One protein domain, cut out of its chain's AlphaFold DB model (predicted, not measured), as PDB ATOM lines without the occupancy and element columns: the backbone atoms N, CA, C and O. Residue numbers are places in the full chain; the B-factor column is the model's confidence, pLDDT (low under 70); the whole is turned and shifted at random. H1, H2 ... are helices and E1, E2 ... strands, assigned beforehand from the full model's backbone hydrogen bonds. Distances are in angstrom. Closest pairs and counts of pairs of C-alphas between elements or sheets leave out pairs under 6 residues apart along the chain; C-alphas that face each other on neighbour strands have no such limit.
ATOM      1  N   LYS A 185      -4.594  46.014 -25.023       93.00
ATOM      2  CA  LYS A 185      -3.991  44.726 -24.666       93.00
ATOM      3  C   LYS A 185      -4.428  44.300 -23.273       93.00
ATOM      4  O   LYS A 185      -4.207  45.020 -22.304       93.00
ATOM      5  N   TRP A 186      -5.042  43.126 -23.169       93.69
ATOM      6  CA  TRP A 186      -5.414  42.548 -21.880       93.69
ATOM      7  C   TRP A 186      -4.199  41.971 -21.156       93.69
ATOM      8  O   TRP A 186      -3.403  41.252 -21.760       93.69
ATOM      9  N   ILE A 187      -4.104  42.229 -19.852       91.50
ATOM     10  CA  ILE A 187      -3.099  41.628 -18.972       91.50
ATOM     11  C   ILE A 187      -3.716  40.421 -18.263       91.50
ATOM     12  O   ILE A 187      -4.724  40.536 -17.565       91.50
ATOM     13  N   GLY A 188      -3.101  39.252 -18.440       87.75
ATOM     14  CA  GLY A 188      -3.535  37.991 -17.838       87.75
ATOM     15  C   GLY A 188      -3.582  36.837 -18.839       87.75
ATOM     16  O   GLY A 188      -3.401  37.012 -20.043       87.75
ATOM     17  N   SER A 189      -3.823  35.620 -18.346       85.25
ATOM     18  CA  SER A 189      -3.898  34.457 -19.236       85.25
ATOM     19  C   SER A 189      -5.185  34.477 -20.067       85.25
ATOM     20  O   SER A 189      -6.283  34.655 -19.537       85.25
ATOM     21  N   ALA A 190      -5.072  34.213 -21.370       83.44
ATOM     22  CA  ALA A 190      -6.228  34.168 -22.268       83.44
ATOM     23  C   ALA A 190      -7.292  33.144 -21.822       83.44
ATOM     24  O   ALA A 190      -8.482  33.359 -22.038       83.44
ATOM     25  N   ALA A 191      -6.882  32.041 -21.184       81.12
ATOM     26  CA  ALA A 191      -7.799  31.031 -20.661       81.12
ATOM     27  C   ALA A 191      -8.687  31.578 -19.531       81.12
ATOM     28  O   ALA A 191      -9.883  31.296 -19.511       81.12
ATOM     29  N   ILE A 192      -8.112  32.381 -18.628       81.06
ATOM     30  CA  ILE A 192      -8.848  33.020 -17.532       81.06
ATOM     31  C   ILE A 192      -9.723  34.152 -18.078       81.06
ATOM     32  O   ILE A 192     -10.910  34.197 -17.776       81.06
ATOM     33  N   LEU A 193      -9.170  35.012 -18.939       89.25
ATOM     34  CA  LEU A 193      -9.882  36.165 -19.500       89.25
ATOM     35  C   LEU A 193     -11.132  35.756 -20.300       89.25
ATOM     36  O   LEU A 193     -12.180  36.381 -20.174       89.25
ATOM     37  N   ARG A 194     -11.073  34.648 -21.053       87.88
ATOM     38  CA  ARG A 194     -12.244  34.081 -21.754       87.88
ATOM     39  C   ARG A 194     -13.365  33.631 -20.817       87.88
ATOM     40  O   ARG A 194     -14.504  33.528 -21.260       87.88
ATOM     41  N   GLY A 195     -13.047  33.315 -19.562       86.00
ATOM     42  CA  GLY A 195     -14.024  32.932 -18.546       86.00
ATOM     43  C   GLY A 195     -14.866  34.102 -18.037       86.00
ATOM     44  O   GLY A 195     -15.905  33.857 -17.426       86.00
ATOM     45  N   GLY A 196     -14.452  35.343 -18.313       92.31
ATOM     46  CA  GLY A 196     -15.098  36.533 -17.780       92.31
ATOM     47  C   GLY A 196     -14.916  36.680 -16.270       92.31
ATOM     48  O   GLY A 196     -14.124  35.981 -15.632       92.31
ATOM     49  N   LEU A 197     -15.672  37.611 -15.699       95.44
ATOM     50  CA  LEU A 197     -15.755  37.826 -14.258       95.44
ATOM     51  C   LEU A 197     -17.096  37.303 -13.747       95.44
ATOM     52  O   LEU A 197     -18.140  37.605 -14.329       95.44
ATOM     53  N   LEU A 198     -17.044  36.508 -12.678       95.25
ATOM     54  CA  LEU A 198     -18.186  35.758 -12.163       95.25
ATOM     55  C   LEU A 198     -18.495  36.153 -10.722       95.25
ATOM     56  O   LEU A 198     -17.585  36.251  -9.896       95.25
ATOM     57  N   TRP A 199     -19.778  36.323 -10.419       95.75
ATOM     58  CA  TRP A 199     -20.265  36.581  -9.064       95.75
ATOM     59  C   TRP A 199     -21.456  35.694  -8.714       95.75
ATOM     60  O   TRP A 199     -22.239  35.322  -9.593       95.75
ATOM     61  N   ASP A 200     -21.611  35.389  -7.429       92.50
ATOM     62  CA  ASP A 200     -22.862  34.841  -6.908       92.50
ATOM     63  C   ASP A 200     -23.939  35.932  -6.788       92.50
ATOM     64  O   ASP A 200     -23.723  37.109  -7.102       92.50
ATOM     65  N   ASP A 201     -25.123  35.552  -6.331       91.44
ATOM     66  CA  ASP A 201     -26.249  36.460  -6.141       91.44
ATOM     67  C   ASP A 201     -26.006  37.555  -5.100       91.44
ATOM     68  O   ASP A 201     -26.633  38.606  -5.182       91.44
ATOM     69  N   LYS A 202     -25.078  37.353  -4.166       91.62
ATOM     70  CA  LYS A 202     -24.715  38.316  -3.113       91.62
ATOM     71  C   LYS A 202     -23.526  39.197  -3.516       91.62
ATOM     72  O   LYS A 202     -23.039  40.004  -2.729       91.62
ATOM     73  N   GLY A 203     -23.023  39.023  -4.739       92.94
ATOM     74  CA  GLY A 203     -21.880  39.766  -5.254       92.94
ATOM     75  C   GLY A 203     -20.530  39.283  -4.721       92.94
ATOM     76  O   GLY A 203     -19.538  40.002  -4.878       92.94
ATOM     77  N   ASN A 204     -20.454  38.085  -4.133       93.44
ATOM     78  CA  ASN A 204     -19.180  37.444  -3.815       93.44
ATOM     79  C   ASN A 204     -18.533  36.923  -5.096       93.44
ATOM     80  O   ASN A 204     -19.213  36.500  -6.036       93.44
ATOM     81  N   THR A 205     -17.204  36.952  -5.147       95.31
ATOM     82  CA  THR A 205     -16.474  36.520  -6.333       95.31
ATOM     83  C   THR A 205     -16.503  35.002  -6.480       95.31
ATOM     84  O   THR A 205     -16.273  34.242  -5.542       95.31
ATOM     85  N   LEU A 206     -16.751  34.566  -7.713       92.44
ATOM     86  CA  LEU A 206     -16.628  33.187  -8.143       92.44
ATOM     87  C   LEU A 206     -15.470  33.062  -9.138       92.44
ATOM     88  O   LEU A 206     -15.200  33.965  -9.933       92.44
ATOM     89  N   LYS A 207     -14.799  31.914  -9.130       88.81
ATOM     90  CA  LYS A 207     -13.767  31.557 -10.106       88.81
ATOM     91  C   LYS A 207     -14.139  30.255 -10.789       88.81
ATOM     92  O   LYS A 207     -14.759  29.374 -10.200       88.81
ATOM     93  N   LYS A 208     -13.731  30.140 -12.050       84.50
ATOM     94  CA  LYS A 208     -13.904  28.934 -12.852       84.50
ATOM     95  C   LYS A 208     -12.587  28.177 -12.925       84.50
ATOM     96  O   LYS A 208     -11.550  28.775 -13.215       84.50
ATOM     97  N   VAL A 209     -12.614  26.870 -12.687       79.31
ATOM     98  CA  VAL A 209     -11.424  26.030 -12.869       79.31
ATOM     99  C   VAL A 209     -11.144  25.898 -14.367       79.31
ATOM    100  O   VAL A 209     -12.001  25.454 -15.139       79.31
ATOM    101  N   ALA A 210      -9.942  26.296 -14.787       74.31
ATOM    102  CA  ALA A 210      -9.542  26.302 -16.190       74.31
ATOM    103  C   ALA A 210      -9.743  24.922 -16.842       74.31
ATOM    104  O   ALA A 210      -9.311  23.900 -16.314       74.31
ATOM    105  N   GLY A 211     -10.406  24.895 -18.003       69.44
ATOM    106  CA  GLY A 211     -10.675  23.661 -18.751       69.44
ATOM    107  C   GLY A 211     -11.857  22.823 -18.245       69.44
ATOM    108  O   GLY A 211     -12.157  21.801 -18.853       69.44
ATOM    109  N   THR A 212     -12.557  23.253 -17.190       73.38
ATOM    110  CA  THR A 212     -13.735  22.550 -16.647       73.38
ATOM    111  C   THR A 212     -14.962  23.467 -16.592       73.38
ATOM    112  O   THR A 212     -14.885  24.662 -16.888       73.38
ATOM    113  N   SER A 213     -16.116  22.911 -16.220       71.88
ATOM    114  CA  SER A 213     -17.325  23.672 -15.881       71.88
ATOM    115  C   SER A 213     -17.397  24.077 -14.407       71.88
ATOM    116  O   SER A 213     -18.372  24.717 -14.025       71.88
ATOM    117  N   ASP A 214     -16.412  23.706 -13.591       77.88
ATOM    118  CA  ASP A 214     -16.500  23.835 -12.141       77.88
ATOM    119  C   ASP A 214     -16.276  25.280 -11.699       77.88
ATOM    120  O   ASP A 214     -15.371  25.973 -12.182       77.88
ATOM    121  N   ILE A 215     -17.114  25.720 -10.764       84.94
ATOM    122  CA  ILE A 215     -17.146  27.079 -10.227       84.94
ATOM    123  C   ILE A 215     -17.041  26.996  -8.712       84.94
ATOM    124  O   ILE A 215     -17.697  26.162  -8.088       84.94
ATOM    125  N   TYR A 216     -16.221  27.860  -8.126       84.88
ATOM    126  CA  TYR A 216     -16.002  27.912  -6.687       84.88
ATOM    127  C   TYR A 216     -15.933  29.364  -6.190       84.88
ATOM    128  O   TYR A 216     -15.494  30.242  -6.940       84.88
ATOM    129  N   PRO A 217     -16.358  29.637  -4.943       88.44
ATOM    130  CA  PRO A 217     -16.158  30.935  -4.305       88.44
ATOM    131  C   PRO A 217     -14.677  31.265  -4.127       88.44
ATOM    132  O   PRO A 217     -13.868  30.375  -3.870       88.44
ATOM    133  N   SER A 218     -14.327  32.542  -4.238       90.25
ATOM    134  CA  SER A 218     -12.982  33.043  -3.968       90.25
ATOM    135  C   SER A 218     -13.044  34.390  -3.259       90.25
ATOM    136  O   SER A 218     -13.862  35.240  -3.609       90.25
ATOM    137  N   ASP A 219     -12.133  34.592  -2.310       92.38
ATOM    138  CA  ASP A 219     -11.927  35.880  -1.644       92.38
ATOM    139  C   ASP A 219     -11.118  36.858  -2.515       92.38
ATOM    140  O   ASP A 219     -11.021  38.048  -2.209       92.38
ATOM    141  N   GLU A 220     -10.524  36.379  -3.616       91.81
ATOM    142  CA  GLU A 220      -9.828  37.246  -4.561       91.81
ATOM    143  C   GLU A 220     -10.825  38.152  -5.289       91.81
ATOM    144  O   GLU A 220     -11.776  37.651  -5.895       91.81
ATOM    145  N   PRO A 221     -10.592  39.472  -5.335       92.56
ATOM    146  CA  PRO A 221     -11.488  40.380  -6.030       92.56
ATOM    147  C   PRO A 221     -11.543  40.089  -7.535       92.56
ATOM    148  O   PRO A 221     -10.577  39.647  -8.167       92.56
ATOM    149  N   ASN A 222     -12.683  40.403  -8.146       94.88
ATOM    150  CA  ASN A 222     -12.801  40.408  -9.598       94.88
ATOM    151  C   ASN A 222     -12.174  41.675 -10.175       94.88
ATOM    152  O   ASN A 222     -12.684  42.786 -10.028       94.88
ATOM    153  N   ILE A 223     -11.040  41.472 -10.835       93.50
ATOM    154  CA  ILE A 223     -10.214  42.515 -11.421       93.50
ATOM    155  C   ILE A 223     -10.160  42.313 -12.930       93.50
ATOM    156  O   ILE A 223     -10.026  41.187 -13.409       93.50
ATOM    157  N   CYS A 224     -10.206  43.411 -13.677       92.62
ATOM    158  CA  CYS A 224      -9.808  43.432 -15.075       92.62
ATOM    159  C   CYS A 224      -8.660  44.428 -15.271       92.62
ATOM    160  O   CYS A 224      -8.647  45.501 -14.673       92.62
ATOM    161  N   HIS A 225      -7.672  44.046 -16.078       94.25
ATOM    162  CA  HIS A 225      -6.496  44.865 -16.338       94.25
ATOM    163  C   HIS A 225      -6.239  44.923 -17.838       94.25
ATOM    164  O   HIS A 225      -6.065  43.894 -18.494       94.25
ATOM    165  N   VAL A 226      -6.239  46.136 -18.374       95.00
ATOM    166  CA  VAL A 226      -6.000  46.404 -19.787       95.00
ATOM    167  C   VAL A 226      -5.028  47.563 -19.941       95.00
ATOM    168  O   VAL A 226      -5.048  48.511 -19.164       95.00
ATOM    169  N   ILE A 227      -4.194  47.499 -20.966       94.94
ATOM    170  CA  ILE A 227      -3.346  48.604 -21.392       94.94
ATOM    171  C   ILE A 227      -4.081  49.328 -22.514       94.94
ATOM    172  O   ILE A 227      -4.463  48.708 -23.509       94.94
ATOM    173  N   VAL A 228      -4.268  50.634 -22.346       95.38
ATOM    174  CA  VAL A 228      -4.815  51.541 -23.361       95.38
ATOM    175  C   VAL A 228      -3.906  52.756 -23.444       95.38
ATOM    176  O   VAL A 228      -3.413  53.207 -22.405       95.38
ATOM    177  N   ARG A 229      -3.701  53.298 -24.650       96.00
ATOM    178  CA  ARG A 229      -2.814  54.446 -24.862       96.00
ATOM    179  C   ARG A 229      -3.156  55.592 -23.905       96.00
ATOM    180  O   ARG A 229      -4.309  56.009 -23.791       96.00
ATOM    181  N   ASP A 230      -2.141  56.059 -23.188       95.44
ATOM    182  CA  ASP A 230      -2.159  57.129 -22.193       95.44
ATOM    183  C   ASP A 230      -3.225  56.955 -21.091       95.44
ATOM    184  O   ASP A 230      -3.624  57.923 -20.444       95.44
ATOM    185  N   ASN A 231      -3.716  55.725 -20.879       94.81
ATOM    186  CA  ASN A 231      -4.879  55.412 -20.040       94.81
ATOM    187  C   ASN A 231      -6.151  56.212 -20.405       94.81
ATOM    188  O   ASN A 231      -7.044  56.396 -19.570       94.81
ATOM    189  N   LYS A 232      -6.263  56.673 -21.656       95.44
ATOM    190  CA  LYS A 232      -7.390  57.471 -22.147       95.44
ATOM    191  C   LYS A 232      -8.471  56.585 -22.752       95.44
ATOM    192  O   LYS A 232      -8.430  56.218 -23.924       95.44
ATOM    193  N   PHE A 233      -9.461  56.252 -21.931       96.31
ATOM    194  CA  PHE A 233     -10.611  55.454 -22.343       96.31
ATOM    195  C   PHE A 233     -11.867  55.791 -21.541       96.31
ATOM    196  O   PHE A 233     -11.809  56.285 -20.408       96.31
ATOM    197  N   THR A 234     -13.009  55.439 -22.123       96.12
ATOM    198  CA  THR A 234     -14.308  55.418 -21.450       96.12
ATOM    199  C   THR A 234     -14.781  53.984 -21.258       96.12
ATOM    200  O   THR A 234     -14.400  53.087 -22.009       96.12
ATOM    201  N   LEU A 235     -15.590  53.761 -20.224       97.00
ATOM    202  CA  LEU A 235     -16.241  52.475 -20.001       97.00
ATOM    203  C   LEU A 235     -17.650  52.524 -20.569       97.00
ATOM    204  O   LEU A 235     -18.386  53.481 -20.331       97.00
ATOM    205  N   ARG A 236     -18.017  51.480 -21.306       97.44
ATOM    206  CA  ARG A 236     -19.360  51.289 -21.852       97.44
ATOM    207  C   ARG A 236     -19.872  49.924 -21.435       97.44
ATOM    208  O   ARG A 236     -19.166  48.930 -21.575       97.44
ATOM    209  N   PHE A 237     -21.091  49.877 -20.922       98.12
ATOM    210  CA  PHE A 237     -21.713  48.637 -20.487       98.12
ATOM    211  C   PHE A 237     -22.768  48.226 -21.496       98.12
ATOM    212  O   PHE A 237     -23.635  49.019 -21.843       98.12
ATOM    213  N   MET A 238     -22.671  46.999 -21.988       98.06
ATOM    214  CA  MET A 238     -23.473  46.515 -23.104       98.06
ATOM    215  C   MET A 238     -24.154  45.200 -22.738       98.06
ATOM    216  O   MET A 238     -23.563  44.355 -22.064       98.06
ATOM    217  N   GLU A 239     -25.373  44.998 -23.223       96.62
ATOM    218  CA  GLU A 239     -26.114  43.745 -23.088       96.62
ATOM    219  C   GLU A 239     -26.680  43.291 -24.436       96.62
ATOM    220  O   GLU A 239     -26.857  44.081 -25.366       96.62
ATOM    221  N   TRP A 240     -26.945  41.991 -24.556       96.00
ATOM    222  CA  TRP A 240     -27.594  41.435 -25.736       96.00
ATOM    223  C   TRP A 240     -29.113  41.509 -25.595       96.00
ATOM    224  O   TRP A 240     -29.699  40.837 -24.746       96.00
ATOM    225  N   ASP A 241     -29.763  42.265 -26.477       94.19
ATOM    226  CA  ASP A 241     -31.214  42.268 -26.618       94.19
ATOM    227  C   ASP A 241     -31.638  41.074 -27.482       94.19
ATOM    228  O   ASP A 241     -31.543  41.095 -28.714       94.19
ATOM    229  N   SER A 242     -32.123  40.015 -26.832       89.00
ATOM    230  CA  SER A 242     -32.561  38.789 -27.505       89.00
ATOM    231  C   SER A 242     -33.755  38.990 -28.436       89.00
ATOM    232  O   SER A 242     -33.880  38.259 -29.420       89.00
ATOM    233  N   SER A 243     -34.619  39.966 -28.146       90.75
ATOM    234  CA  SER A 243     -35.834  40.233 -28.924       90.75
ATOM    235  C   SER A 243     -35.485  40.872 -30.262       90.75
ATOM    236  O   SER A 243     -35.997  40.462 -31.303       90.75
ATOM    237  N   ASN A 244     -34.562  41.836 -30.242       92.06
ATOM    238  CA  ASN A 244     -34.114  42.541 -31.442       92.06
ATOM    239  C   ASN A 244     -32.833  41.957 -32.061       92.06
ATOM    240  O   ASN A 244     -32.409  42.420 -33.118       92.06
ATOM    241  N   ARG A 245     -32.229  40.947 -31.421       92.50
ATOM    242  CA  ARG A 245     -30.976  40.286 -31.823       92.50
ATOM    243  C   ARG A 245     -29.844  41.275 -32.108       92.50
ATOM    244  O   ARG A 245     -29.189  41.196 -33.148       92.50
ATOM    245  N   LYS A 246     -29.648  42.216 -31.189       95.19
ATOM    246  CA  LYS A 246     -28.621  43.256 -31.286       95.19
ATOM    247  C   LYS A 246     -28.061  43.593 -29.914       95.19
ATOM    248  O   LYS A 246     -28.719  43.384 -28.898       95.19
ATOM    249  N   VAL A 247     -26.867  44.163 -29.899       96.62
ATOM    250  CA  VAL A 247     -26.265  44.713 -28.685       96.62
ATOM    251  C   VAL A 247     -26.843  46.097 -28.404       96.62
ATOM    252  O   VAL A 247     -27.028  46.898 -29.324       96.62
ATOM    253  N   VAL A 248     -27.138  46.374 -27.137       97.19
ATOM    254  CA  VAL A 248     -27.637  47.668 -26.661       97.19
ATOM    255  C   VAL A 248     -26.832  48.135 -25.451       97.19
ATOM    256  O   VAL A 248     -26.375  47.321 -24.649       97.19
ATOM    257  N   GLU A 249     -26.649  49.449 -25.325       97.69
ATOM    258  CA  GLU A 249     -25.996  50.043 -24.157       97.69
ATOM    259  C   GLU A 249     -26.932  49.992 -22.949       97.69
ATOM    260  O   GLU A 249     -28.112  50.345 -23.036       97.69
ATOM    261  N   VAL A 250     -26.395  49.548 -21.816       97.31
ATOM    262  CA  VAL A 250     -27.115  49.467 -20.550       97.31
ATOM    263  C   VAL A 250     -27.192  50.871 -19.949       97.31
ATOM    264  O   VAL A 250     -26.152  51.481 -19.693       97.31
ATOM    265  N   PRO A 251     -28.399  51.402 -19.687       95.69
ATOM    266  CA  PRO A 251     -28.549  52.693 -19.028       95.69
ATOM    267  C   PRO A 251     -27.861  52.701 -17.660       95.69
ATOM    268  O   PRO A 251     -27.954  51.719 -16.928       95.69
ATOM    269  N   GLU A 252     -27.258  53.824 -17.270       89.81
ATOM    270  CA  GLU A 252     -26.468  53.952 -16.032       89.81
ATOM    271  C   GLU A 252     -27.203  53.432 -14.781       89.81
ATOM    272  O   GLU A 252     -26.653  52.647 -14.012       89.81
ATOM    273  N   GLY A 253     -28.494  53.752 -14.625       90.75
ATOM    274  CA  GLY A 253     -29.317  53.274 -13.502       90.75
ATOM    275  C   GLY A 253     -29.635  51.769 -13.505       90.75
ATOM    276  O   GLY A 253     -30.186  51.264 -12.530       90.75
ATOM    277  N   LYS A 254     -29.316  51.050 -14.586       93.75
ATOM    278  CA  LYS A 254     -29.482  49.594 -14.730       93.75
ATOM    279  C   LYS A 254     -28.157  48.831 -14.673       93.75
ATOM    280  O   LYS A 254     -28.172  47.602 -14.623       93.75
ATOM    281  N   VAL A 255     -27.024  49.534 -14.649       96.81
ATOM    282  CA  VAL A 255     -25.710  48.917 -14.471       96.81
ATOM    283  C   VAL A 255     -25.619  48.326 -13.060       96.81
ATOM    284  O   VAL A 255     -25.751  49.013 -12.040       96.81
ATOM    285  N   TRP A 256     -25.418  47.010 -13.008       96.38
ATOM    286  CA  TRP A 256     -25.411  46.227 -11.770       96.38
ATOM    287  C   TRP A 256     -24.004  45.924 -11.236       96.38
ATOM    288  O   TRP A 256     -23.877  45.241 -10.221       96.38
ATOM    289  N   VAL A 257     -22.961  46.447 -11.884       97.12
ATOM    290  CA  VAL A 257     -21.561  46.330 -11.454       97.12
ATOM    291  C   VAL A 257     -20.987  47.714 -11.206       97.12
ATOM    292  O   VAL A 257     -21.056  48.575 -12.078       97.12
ATOM    293  N   ASP A 258     -20.364  47.896 -10.049       96.00
ATOM    294  CA  ASP A 258     -19.695  49.132  -9.676       96.00
ATOM    295  C   ASP A 258     -18.172  48.993  -9.832       96.00
ATOM    296  O   ASP A 258     -17.576  47.960  -9.503       96.00
ATOM    297  N   VAL A 259     -17.527  50.058 -10.314       96.19
ATOM    298  CA  VAL A 259     -16.064  50.194 -10.319       96.19
ATOM    299  C   VAL A 259     -15.640  50.748  -8.964       96.19
ATOM    300  O   VAL A 259     -15.796  51.938  -8.701       96.19
ATOM    301  N   VAL A 260     -15.106  49.891  -8.093       96.44
ATOM    302  CA  VAL A 260     -14.755  50.275  -6.711       96.44
ATOM    303  C   VAL A 260     -13.324  50.797  -6.578       96.44
ATOM    304  O   VAL A 260     -13.020  51.536  -5.645       96.44
ATOM    305  N   ARG A 261     -12.441  50.440  -7.517       95.75
ATOM    306  CA  ARG A 261     -11.072  50.965  -7.618       95.75
ATOM    307  C   ARG A 261     -10.673  51.063  -9.084       95.75
ATOM    308  O   ARG A 261     -10.956  50.144  -9.853       95.75
ATOM    309  N   ARG A 262     -10.005  52.160  -9.451       94.31
ATOM    310  CA  ARG A 262      -9.459  52.403 -10.792       94.31
ATOM    311  C   ARG A 262      -8.056  52.986 -10.688       94.31
ATOM    312  O   ARG A 262      -7.886  54.076 -10.152       94.31
ATOM    313  N   GLU A 263      -7.087  52.280 -11.255       93.00
ATOM    314  CA  GLU A 263      -5.689  52.706 -11.365       93.00
ATOM    315  C   GLU A 263      -5.249  52.528 -12.818       93.00
ATOM    316  O   GLU A 263      -4.923  51.430 -13.256       93.00
ATOM    317  N   GLY A 264      -5.344  53.602 -13.608       89.88
ATOM    318  CA  GLY A 264      -5.185  53.508 -15.060       89.88
ATOM    319  C   GLY A 264      -6.209  52.543 -15.666       89.88
ATOM    320  O   GLY A 264      -7.419  52.725 -15.490       89.88
ATOM    321  N   GLY A 265      -5.719  51.526 -16.377       91.44
ATOM    322  CA  GLY A 265      -6.515  50.439 -16.949       91.44
ATOM    323  C   GLY A 265      -6.754  49.230 -16.032       91.44
ATOM    324  O   GLY A 265      -7.352  48.249 -16.474       91.44
ATOM    325  N   LEU A 266      -6.324  49.280 -14.766       95.31
ATOM    326  CA  LEU A 266      -6.650  48.282 -13.744       95.31
ATOM    327  C   LEU A 266      -7.946  48.669 -13.023       95.31
ATOM    328  O   LEU A 266      -7.993  49.680 -12.316       95.31
ATOM    329  N   LEU A 267      -8.994  47.857 -13.167       96.06
ATOM    330  CA  LEU A 267     -10.267  48.040 -12.471       96.06
ATOM    331  C   LEU A 267     -10.530  46.896 -11.500       96.06
ATOM    332  O   LEU A 267     -10.392  45.726 -11.845       96.06
ATOM    333  N   THR A 268     -11.002  47.242 -10.307       96.94
ATOM    334  CA  THR A 268     -11.660  46.295  -9.402       96.94
ATOM    335  C   THR A 268     -13.164  46.500  -9.484       96.94
ATOM    336  O   THR A 268     -13.645  47.628  -9.339       96.94
ATOM    337  N   LEU A 269     -13.897  45.415  -9.720       97.12
ATOM    338  CA  LEU A 269     -15.335  45.426  -9.957       97.12
ATOM    339  C   LEU A 269     -16.072  44.684  -8.841       97.12
ATOM    340  O   LEU A 269     -15.645  43.613  -8.404       97.12
ATOM    341  N   LYS A 270     -17.214  45.230  -8.418       97.00
ATOM    342  CA  LYS A 270     -18.119  44.592  -7.457       97.00
ATOM    343  C   LYS A 270     -19.533  44.546  -8.023       97.00
ATOM    344  O   LYS A 270     -20.033  45.558  -8.504       97.00
ATOM    345  N   ALA A 271     -20.175  43.384  -7.967       97.06
ATOM    346  CA  ALA A 271     -21.571  43.249  -8.358       97.06
ATOM    347  C   ALA A 271     -22.502  43.644  -7.203       97.06
ATOM    348  O   ALA A 271     -22.216  43.361  -6.039       97.06
ATOM    349  N   LYS A 272     -23.623  44.287  -7.537       95.94
ATOM    350  CA  LYS A 272     -24.761  44.477  -6.627       95.94
ATOM    351  C   LYS A 272     -25.473  43.145  -6.418       95.94
ATOM    352  O   LYS A 272     -25.339  42.243  -7.245       95.94
ATOM    353  N   ASP A 273     -26.303  43.050  -5.390       94.69
ATOM    354  CA  ASP A 273     -27.110  41.853  -5.163       94.69
ATOM    355  C   ASP A 273     -28.034  41.573  -6.360       94.69
ATOM    356  O   ASP A 273     -28.553  42.482  -7.029       94.69
ATOM    357  N   ASN A 274     -28.215  40.295  -6.668       94.19
ATOM    358  CA  ASN A 274     -29.138  39.804  -7.671       94.19
ATOM    359  C   ASN A 274     -30.311  39.100  -6.988       94.19
ATOM    360  O   ASN A 274     -30.300  37.897  -6.751       94.19
ATOM    361  N   LEU A 275     -31.356  39.873  -6.703       90.44
ATOM    362  CA  LEU A 275     -32.530  39.404  -5.965       90.44
ATOM    363  C   LEU A 275     -33.518  38.593  -6.826       90.44
ATOM    364  O   LEU A 275     -34.610  38.267  -6.366       90.44
ATOM    365  N   VAL A 276     -33.173  38.289  -8.082       88.50
ATOM    366  CA  VAL A 276     -34.001  37.480  -8.988       88.50
ATOM    367  C   VAL A 276     -33.339  36.140  -9.295       88.50
ATOM    368  O   VAL A 276     -32.119  36.026  -9.342       88.50
ATOM    369  N   ARG A 277     -34.155  35.112  -9.557       83.50
ATOM    370  CA  ARG A 277     -33.699  33.739  -9.856       83.50
ATOM    371  C   ARG A 277     -32.929  33.617 -11.173       83.50
ATOM    372  O   ARG A 277     -32.161  32.676 -11.353       83.50
ATOM    373  N   SER A 278     -33.140  34.539 -12.108       85.56
ATOM    374  CA  SER A 278     -32.448  34.536 -13.393       85.56
ATOM    375  C   SER A 278     -31.022  35.069 -13.262       85.56
ATOM    376  O   SER A 278     -30.791  36.123 -12.664       85.56
ATOM    377  N   GLN A 279     -30.078  34.384 -13.908       89.88
ATOM    378  CA  GLN A 279     -28.746  34.933 -14.158       89.88
ATOM    379  C   GLN A 279     -28.832  36.231 -14.969       89.88
ATOM    380  O   GLN A 279     -29.720  36.386 -15.814       89.88
ATOM    381  N   ARG A 280     -27.868  37.130 -14.766       92.62
ATOM    382  CA  ARG A 280     -27.707  38.343 -15.574       92.62
ATOM    383  C   ARG A 280     -26.304  38.414 -16.156       92.62
ATOM    384  O   ARG A 280     -25.332  38.010 -15.519       92.62
ATOM    385  N   LYS A 281     -26.215  38.900 -17.393       95.56
ATOM    386  CA  LYS A 281     -24.966  39.019 -18.147       95.56
ATOM    387  C   LYS A 281     -24.865  40.410 -18.740       95.56
ATOM    388  O   LYS A 281     -25.866  40.977 -19.163       95.56
ATOM    389  N   MET A 282     -23.655  40.937 -18.765       96.75
ATOM    390  CA  MET A 282     -23.327  42.228 -19.351       96.75
ATOM    391  C   MET A 282     -21.874  42.178 -19.820       96.75
ATOM    392  O   MET A 282     -21.112  41.310 -19.400       96.75
ATOM    393  N   VAL A 283     -21.464  43.089 -20.687       97.94
ATOM    394  CA  VAL A 283     -20.072  43.207 -21.124       97.94
ATOM    395  C   VAL A 283     -19.600  44.616 -20.824       97.94
ATOM    396  O   VAL A 283     -20.263  45.584 -21.198       97.94
ATOM    397  N   VAL A 284     -18.462  44.734 -20.142       97.69
ATOM    398  CA  VAL A 284     -17.764  46.015 -20.008       97.69
ATOM    399  C   VAL A 284     -16.804  46.172 -21.175       97.69
ATOM    400  O   VAL A 284     -15.954  45.314 -21.408       97.69
ATOM    401  N   PHE A 285     -16.958  47.263 -21.910       97.81
ATOM    402  CA  PHE A 285     -16.083  47.663 -22.998       97.81
ATOM    403  C   PHE A 285     -15.181  48.808 -22.550       97.81
ATOM    404  O   PHE A 285     -15.658  49.818 -22.031       97.81
ATOM    405  N   PHE A 286     -13.884  48.649 -22.790       97.50
ATOM    406  CA  PHE A 286     -12.891  49.708 -22.679       97.50
ATOM    407  C   PHE A 286     -12.769  50.367 -24.041       97.50
ATOM    408  O   PHE A 286     -12.224  49.771 -24.963       97.50
ATOM    409  N   VAL A 287     -13.310  51.573 -24.172       97.50
ATOM    410  CA  VAL A 287     -13.363  52.302 -25.439       97.50
ATOM    411  C   VAL A 287     -12.265  53.358 -25.437       97.50
ATOM    412  O   VAL A 287     -12.420  54.358 -24.725       97.50
ATOM    413  N   PRO A 288     -11.154  53.157 -26.174       97.12
ATOM    414  CA  PRO A 288     -10.113  54.168 -26.272       97.12
ATOM    415  C   PRO A 288     -10.666  55.462 -26.873       97.12
ATOM    416  O   PRO A 288     -11.643  55.459 -27.628       97.12
ATOM    417  N   GLU A 289     -10.046  56.585 -26.528       94.81
ATOM    418  CA  GLU A 289     -10.425  57.883 -27.086       94.81
ATOM    419  C   GLU A 289     -10.388  57.857 -28.627       94.81
ATOM    420  O   GLU A 289      -9.515  57.234 -29.232       94.81
ATOM    421  N   ASN A 290     -11.356  58.518 -29.270       92.38
ATOM    422  CA  ASN A 290     -11.483  58.599 -30.734       92.38
ATOM    423  C   ASN A 290     -11.602  57.245 -31.466       92.38
ATOM    424  O   ASN A 290     -11.324  57.173 -32.660       92.38
ATOM    425  N   THR A 291     -12.025  56.182 -30.776       95.69
ATOM    426  CA  THR A 291     -12.216  54.849 -31.369       95.69
ATOM    427  C   THR A 291     -13.697  54.514 -31.491       95.69
ATOM    428  O   THR A 291     -14.443  54.590 -30.514       95.69
ATOM    429  N   GLU A 292     -14.126  54.118 -32.688       94.69
ATOM    430  CA  GLU A 292     -15.468  53.588 -32.929       94.69
ATOM    431  C   GLU A 292     -15.457  52.060 -32.813       94.69
ATOM    432  O   GLU A 292     -14.586  51.386 -33.363       94.69
ATOM    433  N   ILE A 293     -16.424  51.506 -32.080       95.62
ATOM    434  CA  ILE A 293     -16.530  50.066 -31.836       95.62
ATOM    435  C   ILE A 293     -17.883  49.577 -32.341       95.62
ATOM    436  O   ILE A 293     -18.927  49.981 -31.830       95.62
ATOM    437  N   ASP A 294     -17.869  48.634 -33.286       95.81
ATOM    438  CA  ASP A 294     -19.051  47.830 -33.589       95.81
ATOM    439  C   ASP A 294     -19.221  46.744 -32.522       95.81
ATOM    440  O   ASP A 294     -18.647  45.654 -32.605       95.81
ATOM    441  N   TYR A 295     -20.034  47.037 -31.508       96.69
ATOM    442  CA  TYR A 295     -20.303  46.104 -30.419       96.69
ATOM    443  C   TYR A 295     -20.938  44.790 -30.898       96.69
ATOM    444  O   TYR A 295     -20.699  43.759 -30.275       96.69
ATOM    445  N   ASN A 296     -21.702  44.776 -32.001       96.06
ATOM    446  CA  ASN A 296     -22.359  43.551 -32.481       96.06
ATOM    447  C   ASN A 296     -21.355  42.512 -32.981       96.06
ATOM    448  O   ASN A 296     -21.602  41.316 -32.829       96.06
ATOM    449  N   SER A 297     -20.209  42.945 -33.513       95.31
ATOM    450  CA  SER A 297     -19.141  42.050 -33.982       95.31
ATOM    451  C   SER A 297     -18.583  41.125 -32.887       95.31
ATOM    452  O   SER A 297     -18.041  40.060 -33.184       95.31
ATOM    453  N   TYR A 298     -18.776  41.490 -31.614       96.19
ATOM    454  CA  TYR A 298     -18.342  40.721 -30.450       96.19
ATOM    455  C   TYR A 298     -19.332  39.643 -30.018       96.19
ATOM    456  O   TYR A 298     -19.023  38.874 -29.114       96.19
ATOM    457  N   PHE A 299     -20.513  39.560 -30.628       95.81
ATOM    458  CA  PHE A 299     -21.544  38.603 -30.243       95.81
ATOM    459  C   PHE A 299     -21.902  37.705 -31.420       95.81
ATOM    460  O   PHE A 299     -21.936  38.119 -32.577       95.81
ATOM    461  N   ASN A 300     -22.187  36.437 -31.136       93.00
ATOM    462  CA  ASN A 300     -22.773  35.559 -32.141       93.00
ATOM    463  C   ASN A 300     -24.289  35.821 -32.292       93.00
ATOM    464  O   ASN A 300     -24.904  36.552 -31.518       93.00
ATOM    465  N   LYS A 301     -24.935  35.159 -33.262       87.00
ATOM    466  CA  LYS A 301     -26.378  35.322 -33.544       87.00
ATOM    467  C   LYS A 301     -27.310  34.946 -32.381       87.00
ATOM    468  O   LYS A 301     -28.495  35.267 -32.438       87.00
ATOM    469  N   THR A 302     -26.807  34.233 -31.374       88.38
ATOM    470  CA  THR A 302     -27.561  33.826 -30.179       88.38
ATOM    471  C   THR A 302     -27.223  34.682 -28.957       88.38
ATOM    472  O   THR A 302     -27.697  34.371 -27.871       88.38
ATOM    473  N   GLY A 303     -26.413  35.736 -29.113       91.25
ATOM    474  CA  GLY A 303     -26.047  36.647 -28.029       91.25
ATOM    475  C   GLY A 303     -24.925  36.171 -27.118       91.25
ATOM    476  O   GLY A 303     -24.755  36.710 -26.029       91.25
ATOM    477  N   VAL A 304     -24.152  35.167 -27.534       93.12
ATOM    478  CA  VAL A 304     -22.955  34.748 -26.795       93.12
ATOM    479  C   VAL A 304     -21.814  35.693 -27.148       93.12
ATOM    480  O   VAL A 304     -21.497  35.854 -28.330       93.12
ATOM    481  N   PHE A 305     -21.209  36.294 -26.125       95.62
ATOM    482  CA  PHE A 305     -20.033  37.143 -26.268       95.62
ATOM    483  C   PHE A 305     -18.798  36.309 -26.636       95.62
ATOM    484  O   PHE A 305     -18.505  35.280 -26.026       95.62
ATOM    485  N   ASN A 306     -18.058  36.779 -27.630       93.62
ATOM    486  CA  ASN A 306     -16.821  36.195 -28.118       93.62
ATOM    487  C   ASN A 306     -15.655  37.058 -27.633       93.62
ATOM    488  O   ASN A 306     -15.344  38.092 -28.223       93.62
ATOM    489  N   PHE A 307     -14.995  36.626 -26.558       93.12
ATOM    490  CA  PHE A 307     -13.799  37.309 -26.074       93.12
ATOM    491  C   PHE A 307     -12.664  37.234 -27.105       93.12
ATOM    492  O   PHE A 307     -12.338  36.158 -27.616       93.12
ATOM    493  N   LEU A 308     -12.021  38.375 -27.353       92.06
ATOM    494  CA  LEU A 308     -10.868  38.514 -28.236       92.06
ATOM    495  C   LEU A 308      -9.715  39.145 -27.450       92.06
ATOM    496  O   LEU A 308      -9.899  40.179 -26.817       92.06
ATOM    497  N   ASN A 309      -8.512  38.569 -27.535       86.81
ATOM    498  CA  ASN A 309      -7.332  39.081 -26.819       86.81
ATOM    499  C   ASN A 309      -6.950  40.521 -27.218       86.81
ATOM    500  O   ASN A 309      -6.288  41.212 -26.452       86.81
ATOM    501  N   THR A 310      -7.351  40.954 -28.413       88.25
ATOM    502  CA  THR A 310      -7.138  42.304 -28.958       88.25
ATOM    503  C   THR A 310      -8.435  43.110 -29.037       88.25
ATOM    504  O   THR A 310      -8.473  44.157 -29.671       88.25
ATOM    505  N   GLY A 311      -9.526  42.596 -28.466       93.00
ATOM    506  CA  GLY A 311     -10.843  43.206 -28.566       93.00
ATOM    507  C   GLY A 311     -11.318  43.789 -27.244       93.00
ATOM    508  O   GLY A 311     -10.965  43.300 -26.178       93.00
ATOM    509  N   TYR A 312     -12.152  44.821 -27.325       96.56
ATOM    510  CA  TYR A 312     -12.384  45.812 -26.266       96.56
ATOM    511  C   TYR A 312     -13.211  45.359 -25.051       96.56
ATOM    512  O   TYR A 312     -13.347  46.122 -24.097       96.56
ATOM    513  N   GLY A 313     -13.804  44.162 -25.084       96.31
ATOM    514  CA  GLY A 313     -14.831  43.734 -24.129       96.31
ATOM    515  C   GLY A 313     -14.395  42.643 -23.148       96.31
ATOM    516  O   GLY A 313     -13.614  41.758 -23.493       96.31
ATOM    517  N   MET A 314     -14.979  42.657 -21.950       96.50
ATOM    518  CA  MET A 314     -14.900  41.585 -20.952       96.50
ATOM    519  C   MET A 314     -16.304  41.205 -20.476       96.50
ATOM    520  O   MET A 314     -17.075  42.077 -20.066       96.50
ATOM    521  N   GLN A 315     -16.640  39.912 -20.508       96.44
ATOM    522  CA  GLN A 315     -17.934  39.431 -20.019       96.44
ATOM    523  C   GLN A 315     -17.994  39.489 -18.493       96.44
ATOM    524  O   GLN A 315     -17.085  39.038 -17.797       96.44
ATOM    525  N   LEU A 316     -19.110  40.006 -17.997       97.50
ATOM    526  CA  LEU A 316     -19.507  40.040 -16.601       97.50
ATOM    527  C   LEU A 316     -20.750  39.168 -16.460       97.50
ATOM    528  O   LEU A 316     -21.738  39.360 -17.175       97.50
ATOM    529  N   GLU A 317     -20.721  38.214 -15.544       95.50
ATOM    530  CA  GLU A 317     -21.841  37.312 -15.316       95.50
ATOM    531  C   GLU A 317     -22.083  37.138 -13.826       95.50
ATOM    532  O   GLU A 317     -21.164  36.922 -13.039       95.50
ATOM    533  N   GLN A 318     -23.347  37.260 -13.442       94.94
ATOM    534  CA  GLN A 318     -23.773  37.063 -12.073       94.94
ATOM    535  C   GLN A 318     -24.906  36.052 -12.029       94.94
ATOM    536  O   GLN A 318     -25.897  36.167 -12.764       94.94
ATOM    537  N   TYR A 319     -24.755  35.067 -11.151       91.81
ATOM    538  CA  TYR A 319     -25.780  34.064 -10.917       91.81
ATOM    539  C   TYR A 319     -27.017  34.684 -10.256       91.81
ATOM    540  O   TYR A 319     -26.970  35.748  -9.635       91.81
TER     541      TYR A 319
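AT A GLANCE: This is residues 185 to 319 of the 472 residues of an uncharacterized protein of bioreactor metagenome (UniProt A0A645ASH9). Two strongly twisted sheets stand only partly face to face: a large one, with the long strands E10, E9 and E5 side by side in its middle, and a small one of E4, E8 and E7 over one of its faces. The hairpins E2-E3 and E5-E6 make the large sheet's two edges, and H2 sits on the face away from the small sheet. The 135 printed residues run H1, E1 to E9, H2, E10; the mixed order E3, E2, E1, E10, E9, E5, E6 and the antiparallel order E4, E8, E7 make the sheets. The class is mostly strand, with under half of the residues in named elements; the whole is compact and rounded, radius of gyration of the C-alphas 14.4 A, spans 38 by 36 by 32 A.

IN THESE COORDINATES: Find C-alpha 190 at (-6.228, 34.168, -22.268), where H1, residues 190 to 193, begins. Next come E1, 197 to 199, E2, 205 to 208, and E3, 215 to 217, a meander, each strand the antiparallel neighbour of the one before. E4, 222 to 228, is 19.4 A long; E5, 233 to 241, is 24.8 A and starts at C-alpha 233, (-10.611, 55.454, -22.343). After E6, 246 to 249, read E7, 257 to 263, 17.1 A, and E8, 266 to 271, 16.6 A. E9, 280 to 288, is 26.0 A; then come H2, 295 to 298, and E10, 313 to 318, 16.4 A, ending at C-alpha 318, (-23.773, 37.063, -12.073).

HOW THE PARTS SIT: Start at E10, antiparallel to E9, with N 316 and O 282 2.8 A apart. On its other side E1 is parallel, N 197 to O 315 2.9 A. E9 and E5 are antiparallel, N 285 to O 236 2.8 A; the hairpin E5 and E6 has N 239 to O 248 at 2.9 A. In the small sheet, look at N 267 and O 224 of E8 and E4, 2.8 A, and N 258 and O 270 of the hairpin E7 and E8, 2.8 A. Between the sheets, the closest C-alphas of E1 and E4, Leu 197 and Asn 222, are 6.1 A apart. H2 is on the large sheet at a height of 6.2 A; H1 is only just not on it, with 4 pairs of C-alphas within 10 A. Both helices are too short for an O i to N i+4 pair; of one O i to N i+3 pair each, H2 has 1 within range and H1 has 0.

THE WHOLE: Look to Asp 230 and Arg 277 for the C-alphas farthest apart, 41.2 A. The printed part has no cut, and the link from H2 to E10, residues 299 to 312, is long. Mean pLDDT of the printed part is 92.5; residue 211 alone is under 70.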